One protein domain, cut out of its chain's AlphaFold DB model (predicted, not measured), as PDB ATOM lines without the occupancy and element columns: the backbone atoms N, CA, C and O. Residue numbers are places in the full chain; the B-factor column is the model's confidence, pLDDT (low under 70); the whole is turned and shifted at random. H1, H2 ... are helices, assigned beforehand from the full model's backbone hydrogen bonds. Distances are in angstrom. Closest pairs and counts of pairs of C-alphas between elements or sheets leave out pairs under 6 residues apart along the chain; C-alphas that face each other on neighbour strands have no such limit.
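AT A GLANCE: This is residues 3 to 86 of the 86 residues of an uncharacterized protein of Limosilactobacillus fermentum (UniProt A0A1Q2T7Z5). Three helices make an open, flat loop: H1 runs out along the longest axis, H2 folds back from its far end as a V, and H3 carries on beyond H2 at an angle. The space between H1 and the other two is largely empty. The 84 printed residues are all helix in class, extended, with a radius of gyration of the C-alphas of 19.5 A and spans of 66 by 28 by 13 A.

IN THESE COORDINATES: H1, residues 8 to 40, begins at C-alpha 8 (-12.249, -20.711, -5.700) and is 46.1 A long, with a kink of 33 degrees near residue 34. H2, residues 42 to 62, is 30.0 A long. H3, residues 64 to 84, is 30.9 A long, ending at C-alpha 84 (-19.760, -9.241, 3.898).

HOW THE PARTS SIT: H1 and H2 form a helical hairpin and touch through residues 33 to 37 and 42 to 45 alone; their closest C-alphas, of Ala 37 and Leu 45, are 6.5 A apart. They run opposite ways at 36 degrees, only just a steep tilt. H2 and H3 are close but not clearly touching. H1 and H3 are apart. Every O i to N i+4 pair is within hydrogen-bond range in H2 and H3, and 24 of 29 in H1.

THE WHOLE: The printed part has no cut, and both links are tight. Residue 86 alone is under pLDDT 70.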
ATOM      1  N   GLN A   3      -9.903 -27.435   0.422       73.69
ATOM      2  CA  GLN A   3     -10.951 -26.725  -0.329       73.69
ATOM      3  C   GLN A   3     -11.353 -25.372   0.276       73.69
ATOM      4  O   GLN A   3     -11.758 -24.470  -0.442       73.69
ATOM      5  N   GLN A   4     -11.257 -25.234   1.600       72.19
ATOM      6  CA  GLN A   4     -11.645 -24.020   2.331       72.19
ATOM      7  C   GLN A   4     -10.458 -23.070   2.537       72.19
ATOM      8  O   GLN A   4     -10.647 -21.896   2.836       72.19
ATOM      9  N   SER A   5      -9.235 -23.583   2.387       77.31
ATOM     10  CA  SER A   5      -7.986 -22.845   2.564       77.31
ATOM     11  C   SER A   5      -7.673 -21.862   1.445       77.31
ATOM     12  O   SER A   5      -6.909 -20.922   1.678       77.31
ATOM     13  N   TYR A   6      -8.225 -22.074   0.249       77.81
ATOM     14  CA  TYR A   6      -7.862 -21.326  -0.951       77.81
ATOM     15  C   TYR A   6      -9.088 -20.714  -1.642       77.81
ATOM     16  O   TYR A   6     -10.174 -21.288  -1.578       77.81
ATOM     17  N   PRO A   7      -8.929 -19.557  -2.315       75.75
ATOM     18  CA  PRO A   7      -9.985 -18.962  -3.129       75.75
ATOM     19  C   PRO A   7     -10.402 -19.896  -4.271       75.75
ATOM     20  O   PRO A   7      -9.562 -20.604  -4.829       75.75
ATOM     21  N   ALA A   8     -11.679 -19.848  -4.659       75.69
ATOM     22  CA  ALA A   8     -12.249 -20.711  -5.700       75.69
ATOM     23  C   ALA A   8     -11.498 -20.633  -7.044       75.69
ATOM     24  O   ALA A   8     -11.389 -21.631  -7.749       75.69
ATOM     25  N   GLU A   9     -10.932 -19.468  -7.357       80.75
ATOM     26  CA  GLU A   9     -10.220 -19.178  -8.604       80.75
ATOM     27  C   GLU A   9      -8.912 -19.974  -8.753       80.75
ATOM     28  O   GLU A   9      -8.576 -20.439  -9.838       80.75
ATOM     29  N   GLU A  10      -8.213 -20.232  -7.645       84.62
ATOM     30  CA  GLU A  10      -6.957 -21.000  -7.629       84.62
ATOM     31  C   GLU A  10      -7.158 -22.464  -7.223       84.62
ATOM     32  O   GLU A  10      -6.274 -23.308  -7.399       84.62
ATOM     33  N   LEU A  11      -8.337 -22.789  -6.691       86.19
ATOM     34  CA  LEU A  11      -8.626 -24.100  -6.135       86.19
ATOM     35  C   LEU A  11      -8.537 -25.208  -7.186       86.19
ATOM     36  O   LEU A  11      -7.937 -26.253  -6.932       86.19
ATOM     37  N   GLY A  12      -9.069 -24.959  -8.386       86.12
ATOM     38  CA  GLY A  12      -9.015 -25.916  -9.492       86.12
ATOM     39  C   GLY A  12      -7.580 -26.275  -9.891       86.12
ATOM     40  O   GLY A  12      -7.276 -27.445 -10.121       86.12
ATOM     41  N   ARG A  13      -6.668 -25.295  -9.885       89.19
ATOM     42  CA  ARG A  13      -5.250 -25.510 -10.204       89.19
ATOM     43  C   ARG A  13      -4.543 -26.318  -9.117       89.19
ATOM     44  O   ARG A  13      -3.819 -27.261  -9.432       89.19
ATOM     45  N   ILE A  14      -4.789 -25.993  -7.848       89.50
ATOM     46  CA  ILE A  14      -4.195 -26.697  -6.700       89.50
ATOM     47  C   ILE A  14      -4.670 -28.152  -6.653       89.50
ATOM     48  O   ILE A  14      -3.855 -29.064  -6.507       89.50
ATOM     49  N   LEU A  15      -5.973 -28.390  -6.829       90.88
ATOM     50  CA  LEU A  15      -6.516 -29.745  -6.896       90.88
ATOM     51  C   LEU A  15      -6.027 -30.507  -8.123       90.88
ATOM     52  O   LEU A  15      -5.812 -31.712  -8.022       90.88
ATOM     53  N   GLY A  16      -5.842 -29.837  -9.260       91.62
ATOM     54  CA  GLY A  16      -5.251 -30.441 -10.452       91.62
ATOM     55  C   GLY A  16      -3.857 -30.994 -10.162       91.62
ATOM     56  O   GLY A  16      -3.616 -32.180 -10.370       91.62
ATOM     57  N   VAL A  17      -2.976 -30.172  -9.582       92.81
ATOM     58  CA  VAL A  17      -1.617 -30.589  -9.189       92.81
ATOM     59  C   VAL A  17      -1.654 -31.713  -8.153       92.81
ATOM     60  O   VAL A  17      -0.934 -32.701  -8.295       92.81
ATOM     61  N   LEU A  18      -2.513 -31.598  -7.135       92.50
ATOM     62  CA  LEU A  18      -2.668 -32.640  -6.119       92.50
ATOM     63  C   LEU A  18      -3.093 -33.972  -6.751       92.50
ATOM     64  O   LEU A  18      -2.496 -35.003  -6.457       92.50
ATOM     65  N   ASN A  19      -4.075 -33.955  -7.653       91.69
ATOM     66  CA  ASN A  19      -4.520 -35.155  -8.360       91.69
ATOM     67  C   ASN A  19      -3.427 -35.736  -9.259       91.69
ATOM     68  O   ASN A  19      -3.271 -36.953  -9.295       91.69
ATOM     69  N   SER A  20      -2.636 -34.903  -9.943       94.19
ATOM     70  CA  SER A  20      -1.489 -35.382 -10.724       94.19
ATOM     71  C   SER A  20      -0.471 -36.111  -9.846       94.19
ATOM     72  O   SER A  20      -0.010 -37.190 -10.211       94.19
ATOM     73  N   LEU A  21      -0.160 -35.568  -8.666       93.81
ATOM     74  CA  LEU A  21       0.741 -36.210  -7.705       93.81
ATOM     75  C   LEU A  21       0.158 -37.519  -7.156       93.81
ATOM     76  O   LEU A  21       0.865 -38.523  -7.082       93.81
ATOM     77  N   LEU A  22      -1.132 -37.535  -6.813       91.81
ATOM     78  CA  LEU A  22      -1.811 -38.744  -6.336       91.81
ATOM     79  C   LEU A  22      -1.847 -39.840  -7.409       91.81
ATOM     80  O   LEU A  22      -1.628 -41.008  -7.099       91.81
ATOM     81  N   ASN A  23      -2.058 -39.468  -8.673       93.69
ATOM     82  CA  ASN A  23      -2.055 -40.410  -9.788       93.69
ATOM     83  C   ASN A  23      -0.653 -40.977 -10.065       93.69
ATOM     84  O   ASN A  23      -0.530 -42.096 -10.539       93.69
ATOM     85  N   LEU A  24       0.418 -40.253  -9.718       94.31
ATOM     86  CA  LEU A  24       1.786 -40.780  -9.756       94.31
ATOM     87  C   LEU A  24       2.096 -41.718  -8.585       94.31
ATOM     88  O   LEU A  24       2.841 -42.682  -8.754       94.31
ATOM     89  N   ALA A  25       1.517 -41.476  -7.408       90.69
ATOM     90  CA  ALA A  25       1.780 -42.283  -6.219       90.69
ATOM     91  C   ALA A  25       1.409 -43.766  -6.413       90.69
ATOM     92  O   ALA A  25       2.138 -44.642  -5.954       90.69
ATOM     93  N   GLY A  26       0.322 -44.050  -7.137       89.12
ATOM     94  CA  GLY A  26      -0.115 -45.412  -7.472       89.12
ATOM     95  C   GLY A  26       0.921 -46.232  -8.264       89.12
ATOM     96  O   GLY A  26       1.437 -47.217  -7.735       89.12
ATOM     97  N   PRO A  27       1.259 -45.854  -9.513       91.88
ATOM     98  CA  PRO A  27       2.231 -46.573 -10.331       91.88
ATOM     99  C   PRO A  27       3.617 -46.616  -9.685       91.88
ATOM    100  O   PRO A  27       4.267 -47.657  -9.742       91.88
ATOM    101  N   ILE A  28       4.054 -45.549  -9.008       92.56
ATOM    102  CA  ILE A  28       5.319 -45.562  -8.261       92.56
ATOM    103  C   ILE A  28       5.267 -46.621  -7.155       92.56
ATOM    104  O   ILE A  28       6.166 -47.454  -7.065       92.56
ATOM    105  N   GLY A  29       4.196 -46.650  -6.359       89.44
ATOM    106  CA  GLY A  29       4.008 -47.662  -5.321       89.44
ATOM    107  C   GLY A  29       4.063 -49.085  -5.877       89.44
ATOM    108  O   GLY A  29       4.718 -49.945  -5.291       89.44
ATOM    109  N   LEU A  30       3.449 -49.329  -7.037       89.62
ATOM    110  CA  LEU A  30       3.443 -50.640  -7.692       89.62
ATOM    111  C   LEU A  30       4.820 -51.059  -8.226       89.62
ATOM    112  O   LEU A  30       5.202 -52.215  -8.039       89.62
ATOM    113  N   ILE A  31       5.584 -50.133  -8.822       93.50
ATOM    114  CA  ILE A  31       6.950 -50.397  -9.319       93.50
ATOM    115  C   ILE A  31       7.853 -50.913  -8.195       93.50
ATOM    116  O   ILE A  31       8.648 -51.820  -8.423       93.50
ATOM    117  N   PHE A  32       7.718 -50.370  -6.984       88.88
ATOM    118  CA  PHE A  32       8.486 -50.835  -5.828       88.88
ATOM    119  C   PHE A  32       7.866 -52.067  -5.162       88.88
ATOM    120  O   PHE A  32       8.592 -52.953  -4.718       88.88
ATOM    121  N   THR A  33       6.537 -52.158  -5.110       88.75
ATOM    122  CA  THR A  33       5.846 -53.270  -4.440       88.75
ATOM    123  C   THR A  33       6.121 -54.609  -5.116       88.75
ATOM    124  O   THR A  33       6.281 -55.589  -4.403       88.75
ATOM    125  N   GLY A  34       6.226 -54.667  -6.448       87.25
ATOM    126  CA  GLY A  34       6.500 -55.916  -7.173       87.25
ATOM    127  C   GLY A  34       7.810 -56.595  -6.740       87.25
ATOM    128  O   GLY A  34       7.758 -57.658  -6.126       87.25
ATOM    129  N   PRO A  35       8.980 -55.964  -6.959       88.75
ATOM    130  CA  PRO A  35      10.269 -56.529  -6.565       88.75
ATOM    131  C   PRO A  35      10.384 -56.783  -5.061       88.75
ATOM    132  O   PRO A  35      10.965 -57.782  -4.644       88.75
ATOM    133  N   LEU A  36       9.832 -55.898  -4.223       87.75
ATOM    134  CA  LEU A  36       9.841 -56.124  -2.779       87.75
ATOM    135  C   LEU A  36       8.970 -57.337  -2.412       87.75
ATOM    136  O   LEU A  36       9.392 -58.144  -1.589       87.75
ATOM    137  N   ALA A  37       7.801 -57.521  -3.030       90.06
ATOM    138  CA  ALA A  37       6.939 -58.670  -2.760       90.06
ATOM    139  C   ALA A  37       7.605 -60.003  -3.127       90.06
ATOM    140  O   ALA A  37       7.434 -60.968  -2.383       90.06
ATOM    141  N   ASP A  38       8.406 -60.046  -4.196       89.00
ATOM    142  CA  ASP A  38       9.154 -61.251  -4.584       89.00
ATOM    143  C   ASP A  38      10.256 -61.619  -3.574       89.00
ATOM    144  O   ASP A  38      10.549 -62.798  -3.378       89.00
ATOM    145  N   VAL A  39      10.857 -60.632  -2.895       91.56
ATOM    146  CA  VAL A  39      11.963 -60.866  -1.946       91.56
ATOM    147  C   VAL A  39      11.467 -61.160  -0.527       91.56
ATOM    148  O   VAL A  39      11.974 -62.071   0.128       91.56
ATOM    149  N   ILE A  40      10.512 -60.375  -0.017       87.62
ATOM    150  CA  ILE A  40      10.056 -60.452   1.388       87.62
ATOM    151  C   ILE A  40       8.661 -61.067   1.559       87.62
ATOM    152  O   ILE A  40       8.246 -61.314   2.695       87.62
ATOM    153  N   GLY A  41       7.953 -61.337   0.461       89.06
ATOM    154  CA  GLY A  41       6.572 -61.812   0.460       89.06
ATOM    155  C   GLY A  41       5.553 -60.681   0.627       89.06
ATOM    156  O   GLY A  41       5.758 -59.727   1.385       89.06
ATOM    157  N   ILE A  42       4.406 -60.811  -0.050       90.00
ATOM    158  CA  ILE A  42       3.330 -59.803  -0.033       90.00
ATOM    159  C   ILE A  42       2.750 -59.585   1.375       90.00
ATOM    160  O   ILE A  42       2.408 -58.464   1.738       90.00
ATOM    161  N   GLU A  43       2.698 -60.643   2.193       90.81
ATOM    162  CA  GLU A  43       2.152 -60.613   3.554       90.81
ATOM    163  C   GLU A  43       2.933 -59.641   4.447       90.81
ATOM    164  O   GLU A  43       2.356 -58.747   5.067       90.81
ATOM    165  N   ARG A  44       4.268 -59.752   4.459       90.00
ATOM    166  CA  ARG A  44       5.127 -58.870   5.265       90.00
ATOM    167  C   ARG A  44       5.121 -57.441   4.743       90.00
ATOM    168  O   ARG A  44       5.158 -56.501   5.533       90.00
ATOM    169  N   LEU A  45       5.037 -57.272   3.427       91.69
ATOM    170  CA  LEU A  45       4.967 -55.961   2.792       91.69
ATOM    171  C   LEU A  45       3.696 -55.205   3.204       91.69
ATOM    172  O   LEU A  45       3.763 -54.021   3.531       91.69
ATOM    173  N   PHE A  46       2.562 -55.904   3.287       90.19
ATOM    174  CA  PHE A  46       1.305 -55.333   3.769       90.19
ATOM    175  C   PHE A  46       1.386 -54.903   5.240       90.19
ATOM    176  O   PHE A  46       0.901 -53.829   5.595       90.19
ATOM    177  N   VAL A  47       2.050 -55.696   6.088       93.75
ATOM    178  CA  VAL A  47       2.287 -55.337   7.497       93.75
ATOM    179  C   VAL A  47       3.150 -54.076   7.604       93.75
ATOM    180  O   VAL A  47       2.812 -53.165   8.358       93.75
ATOM    181  N   ILE A  48       4.223 -53.976   6.814       91.38
ATOM    182  CA  ILE A  48       5.089 -52.786   6.779       91.38
ATOM    183  C   ILE A  48       4.302 -51.557   6.306       91.38
ATOM    184  O   ILE A  48       4.393 -50.498   6.927       91.38
ATOM    185  N   ALA A  49       3.497 -51.695   5.250       90.94
ATOM    186  CA  ALA A  49       2.648 -50.618   4.746       90.94
ATOM    187  C   ALA A  49       1.615 -50.166   5.792       90.94
ATOM    188  O   ALA A  49       1.427 -48.965   5.989       90.94
ATOM    189  N   GLY A  50       0.995 -51.107   6.509       92.69
ATOM    190  CA  GLY A  50       0.056 -50.820   7.592       92.69
ATOM    191  C   GLY A  50       0.707 -50.074   8.759       92.69
ATOM    192  O   GLY A  50       0.162 -49.075   9.230       92.69
ATOM    193  N   ILE A  51       1.903 -50.496   9.182       95.88
ATOM    194  CA  ILE A  51       2.680 -49.793  10.214       95.88
ATOM    195  C   ILE A  51       3.070 -48.392   9.727       95.88
ATOM    196  O   ILE A  51       2.909 -47.422  10.466       95.88
ATOM    197  N   GLY A  52       3.519 -48.259   8.477       93.56
ATOM    198  CA  GLY A  52       3.831 -46.964   7.871       93.56
ATOM    199  C   GLY A  52       2.624 -46.022   7.852       93.56
ATOM    200  O   GLY A  52       2.735 -44.870   8.266       93.56
ATOM    201  N   ALA A  53       1.451 -46.521   7.457       93.00
ATOM    202  CA  ALA A  53       0.208 -45.756   7.474       93.00
ATOM    203  C   ALA A  53      -0.195 -45.341   8.899       93.00
ATOM    204  O   ALA A  53      -0.592 -44.194   9.115       93.00
ATOM    205  N   ALA A  54      -0.039 -46.235   9.879       95.06
ATOM    206  CA  ALA A  54      -0.295 -45.929  11.283       95.06
ATOM    207  C   ALA A  54       0.644 -44.828  11.800       95.06
ATOM    208  O   ALA A  54       0.179 -43.880  12.431       95.06
ATOM    209  N   ILE A  55       1.941 -44.894  11.474       95.31
ATOM    210  CA  ILE A  55       2.915 -43.846  11.815       95.31
ATOM    211  C   ILE A  55       2.516 -42.518  11.170       95.31
ATOM    212  O   ILE A  55       2.474 -41.505  11.864       95.31
ATOM    213  N   CYS A  56       2.163 -42.506   9.882       91.50
ATOM    214  CA  CYS A  56       1.681 -41.300   9.206       91.50
ATOM    215  C   CYS A  56       0.446 -40.707   9.900       91.50
ATOM    216  O   CYS A  56       0.377 -39.494  10.088       91.50
ATOM    217  N   GLY A  57      -0.500 -41.549  10.328       90.00
ATOM    218  CA  GLY A  57      -1.670 -41.121  11.096       90.00
ATOM    219  C   GLY A  57      -1.298 -40.516  12.451       90.00
ATOM    220  O   GLY A  57      -1.766 -39.431  12.793       90.00
ATOM    221  N   VAL A  58      -0.406 -41.169  13.199       92.44
ATOM    222  CA  VAL A  58       0.087 -40.667  14.491       92.44
ATOM    223  C   VAL A  58       0.809 -39.336  14.312       92.44
ATOM    224  O   VAL A  58       0.515 -38.389  15.035       92.44
ATOM    225  N   VAL A  59       1.700 -39.226  13.323       90.56
ATOM    226  CA  VAL A  59       2.409 -37.981  12.995       90.56
ATOM    227  C   VAL A  59       1.420 -36.881  12.621       90.56
ATOM    228  O   VAL A  59       1.550 -35.766  13.119       90.56
ATOM    229  N   ALA A  60       0.401 -37.182  11.813       86.62
ATOM    230  CA  ALA A  60      -0.617 -36.209  11.425       86.62
ATOM    231  C   ALA A  60      -1.409 -35.663  12.627       86.62
ATOM    232  O   ALA A  60      -1.745 -34.478  12.644       86.62
ATOM    233  N   VAL A  61      -1.673 -36.501  13.636       84.62
ATOM    234  CA  VAL A  61      -2.345 -36.102  14.886       84.62
ATOM    235  C   VAL A  61      -1.402 -35.337  15.818       84.62
ATOM    236  O   VAL A  61      -1.808 -34.347  16.425       84.62
ATOM    237  N   LEU A  62      -0.145 -35.774  15.935       85.31
ATOM    238  CA  LEU A  62       0.855 -35.138  16.795       85.31
ATOM    239  C   LEU A  62       1.322 -33.787  16.264       85.31
ATOM    240  O   LEU A  62       1.793 -32.978  17.056       85.31
ATOM    241  N   MET A  63       1.212 -33.534  14.959       84.62
ATOM    242  CA  MET A  63       1.653 -32.289  14.346       84.62
ATOM    243  C   MET A  63       0.757 -31.125  14.825       84.62
ATOM    244  O   MET A  63      -0.368 -30.969  14.359       84.62
ATOM    245  N   PRO A  64       1.224 -30.230  15.719       73.88
ATOM    246  CA  PRO A  64       0.394 -29.124  16.211       73.88
ATOM    247  C   PRO A  64       0.136 -28.068  15.123       73.88
ATOM    248  O   PRO A  64      -0.756 -27.227  15.254       73.88
ATOM    249  N   ILE A  65       0.916 -28.124  14.040       74.00
ATOM    250  CA  ILE A  65       0.874 -27.209  12.902       74.00
ATOM    251  C   ILE A  65      -0.456 -27.346  12.150       74.00
ATOM    252  O   ILE A  65      -1.071 -26.329  11.838       74.00
ATOM    253  N   THR A  66      -0.951 -28.568  11.922       78.19
ATOM    254  CA  THR A  66      -2.260 -28.806  11.283       78.19
ATOM    255  C   THR A  66      -3.402 -28.264  12.137       78.19
ATOM    256  O   THR A  66      -4.296 -27.597  11.618       78.19
ATOM    257  N   ARG A  67      -3.332 -28.445  13.461       74.19
ATOM    258  CA  ARG A  67      -4.338 -27.915  14.395       74.19
ATOM    259  C   ARG A  67      -4.345 -26.384  14.454       74.19
ATOM    260  O   ARG A  67      -5.408 -25.770  14.453       74.19
ATOM    261  N   GLN A  68      -3.177 -25.743  14.494       80.69
ATOM    262  CA  GLN A  68      -3.096 -24.275  14.466       80.69
ATOM    263  C   GLN A  68      -3.540 -23.694  13.125       80.69
ATOM    264  O   GLN A  68      -4.139 -22.617  13.093       80.69
ATOM    265  N   TYR A  69      -3.268 -24.399  12.029       81.25
ATOM    266  CA  TYR A  69      -3.721 -24.004  10.704       81.25
ATOM    267  C   TYR A  69      -5.255 -24.016  10.605       81.25
ATOM    268  O   TYR A  69      -5.834 -23.074  10.068       81.25
ATOM    269  N   ASP A  70      -5.914 -25.004  11.213       81.50
ATOM    270  CA  ASP A  70      -7.379 -25.097  11.250       81.50
ATOM    271  C   ASP A  70      -8.047 -23.971  12.034       81.50
ATOM    272  O   ASP A  70      -8.985 -23.333  11.548       81.50
ATOM    273  N   ILE A  71      -7.498 -23.639  13.202       80.75
ATOM    274  CA  ILE A  71      -7.999 -22.524  14.014       80.75
ATOM    275  C   ILE A  71      -7.848 -21.195  13.258       80.75
ATOM    276  O   ILE A  71      -8.786 -20.397  13.210       80.75
ATOM    277  N   ARG A  72      -6.689 -20.953  12.627       81.69
ATOM    278  CA  ARG A  72      -6.466 -19.730  11.833       81.69
ATOM    279  C   ARG A  72      -7.389 -19.654  10.621       81.69
ATOM    280  O   ARG A  72      -7.836 -18.561  10.273       81.69
ATOM    281  N   LEU A  73      -7.666 -20.788   9.982       83.31
ATOM    282  CA  LEU A  73      -8.550 -20.839   8.826       83.31
ATOM    283  C   LEU A  73      -9.981 -20.447   9.208       83.31
ATOM    284  O   LEU A  73     -10.554 -19.557   8.581       83.31
ATOM    285  N   HIS A  74     -10.516 -21.023  10.286       80.12
ATOM    286  CA  HIS A  74     -11.844 -20.675  10.799       80.12
ATOM    287  C   HIS A  74     -11.947 -19.202  11.210       80.12
ATOM    288  O   HIS A  74     -12.930 -18.539  10.883       80.12
ATOM    289  N   GLN A  75     -10.912 -18.651  11.852       82.44
ATOM    290  CA  GLN A  75     -10.863 -17.221  12.181       82.44
ATOM    291  C   GLN A  75     -10.896 -16.331  10.933       82.44
ATOM    292  O   GLN A  75     -11.541 -15.282  10.938       82.44
ATOM    293  N   LYS A  76     -10.194 -16.729   9.865       83.50
ATOM    294  CA  LYS A  76     -10.163 -15.978   8.606       83.50
ATOM    295  C   LYS A  76     -11.520 -16.015   7.901       83.50
ATOM    296  O   LYS A  76     -11.962 -14.980   7.414       83.50
ATOM    297  N   LEU A  77     -12.183 -17.173   7.894       83.38
ATOM    298  CA  LEU A  77     -13.525 -17.331   7.333       83.38
ATOM    299  C   LEU A  77     -14.563 -16.507   8.109       83.38
ATOM    300  O   LEU A  77     -15.308 -15.759   7.488       83.38
ATOM    301  N   ALA A  78     -14.549 -16.553   9.447       82.44
ATOM    302  CA  ALA A  78     -15.472 -15.779  10.283       82.44
ATOM    303  C   ALA A  78     -15.348 -14.260  10.059       82.44
ATOM    304  O   ALA A  78     -16.354 -13.572   9.905       82.44
ATOM    305  N   LYS A  79     -14.113 -13.740   9.964       81.19
ATOM    306  CA  LYS A  79     -13.869 -12.321   9.643       81.19
ATOM    307  C   LYS A  79     -14.377 -11.935   8.255       81.19
ATOM    308  O   LYS A  79     -14.900 -10.840   8.094       81.19
ATOM    309  N   LEU A  80     -14.210 -12.813   7.267       82.56
ATOM    310  CA  LEU A  80     -14.668 -12.559   5.902       82.56
ATOM    311  C   LEU A  80     -16.202 -12.510   5.829       82.56
ATOM    312  O   LEU A  80     -16.744 -11.663   5.130       82.56
ATOM    313  N   THR A  81     -16.895 -13.373   6.581       80.19
ATOM    314  CA  THR A  81     -18.362 -13.361   6.679       80.19
ATOM    315  C   THR A  81     -18.883 -12.092   7.360       80.19
ATOM    316  O   THR A  81     -19.813 -11.485   6.846       80.19
ATOM    317  N   GLU A  82     -18.260 -11.639   8.455       78.88
ATOM    318  CA  GLU A  82     -18.653 -10.392   9.140       78.88
ATOM    319  C   GLU A  82     -18.405  -9.138   8.277       78.88
ATOM    320  O   GLU A  82     -19.143  -8.161   8.366       78.88
ATOM    321  N   GLN A  83     -17.378  -9.156   7.422       74.00
ATOM    322  CA  GLN A  83     -17.120  -8.083   6.455       74.00
ATOM    323  C   GLN A  83     -18.123  -8.043   5.300       74.00
ATOM    324  O   GLN A  83     -18.269  -6.992   4.690       74.00
ATOM    325  N   LEU A  84     -18.770  -9.163   4.975       74.88
ATOM    326  CA  LEU A  84     -19.760  -9.241   3.898       74.88
ATOM    327  C   LEU A  84     -21.158  -8.776   4.346       74.88
ATOM    328  O   LEU A  84     -21.992  -8.475   3.499       74.88
ATOM    329  N   ASP A  85     -21.409  -8.766   5.660       70.94
ATOM    330  CA  ASP A  85     -22.683  -8.387   6.295       70.94
ATOM    331  C   ASP A  85     -22.758  -6.886   6.662       70.94
ATOM    332  O   ASP A  85     -23.819  -6.387   7.033       70.94
ATOM    333  N   LYS A  86     -21.639  -6.154   6.546       55.19
ATOM    334  CA  LYS A  86     -21.544  -4.692   6.723       55.19
ATOM    335  C   LYS A  86     -21.535  -3.964   5.387       55.19
ATOM    336  O   LYS A  86     -22.132  -2.866   5.343       55.19
TER     337      LYS A  86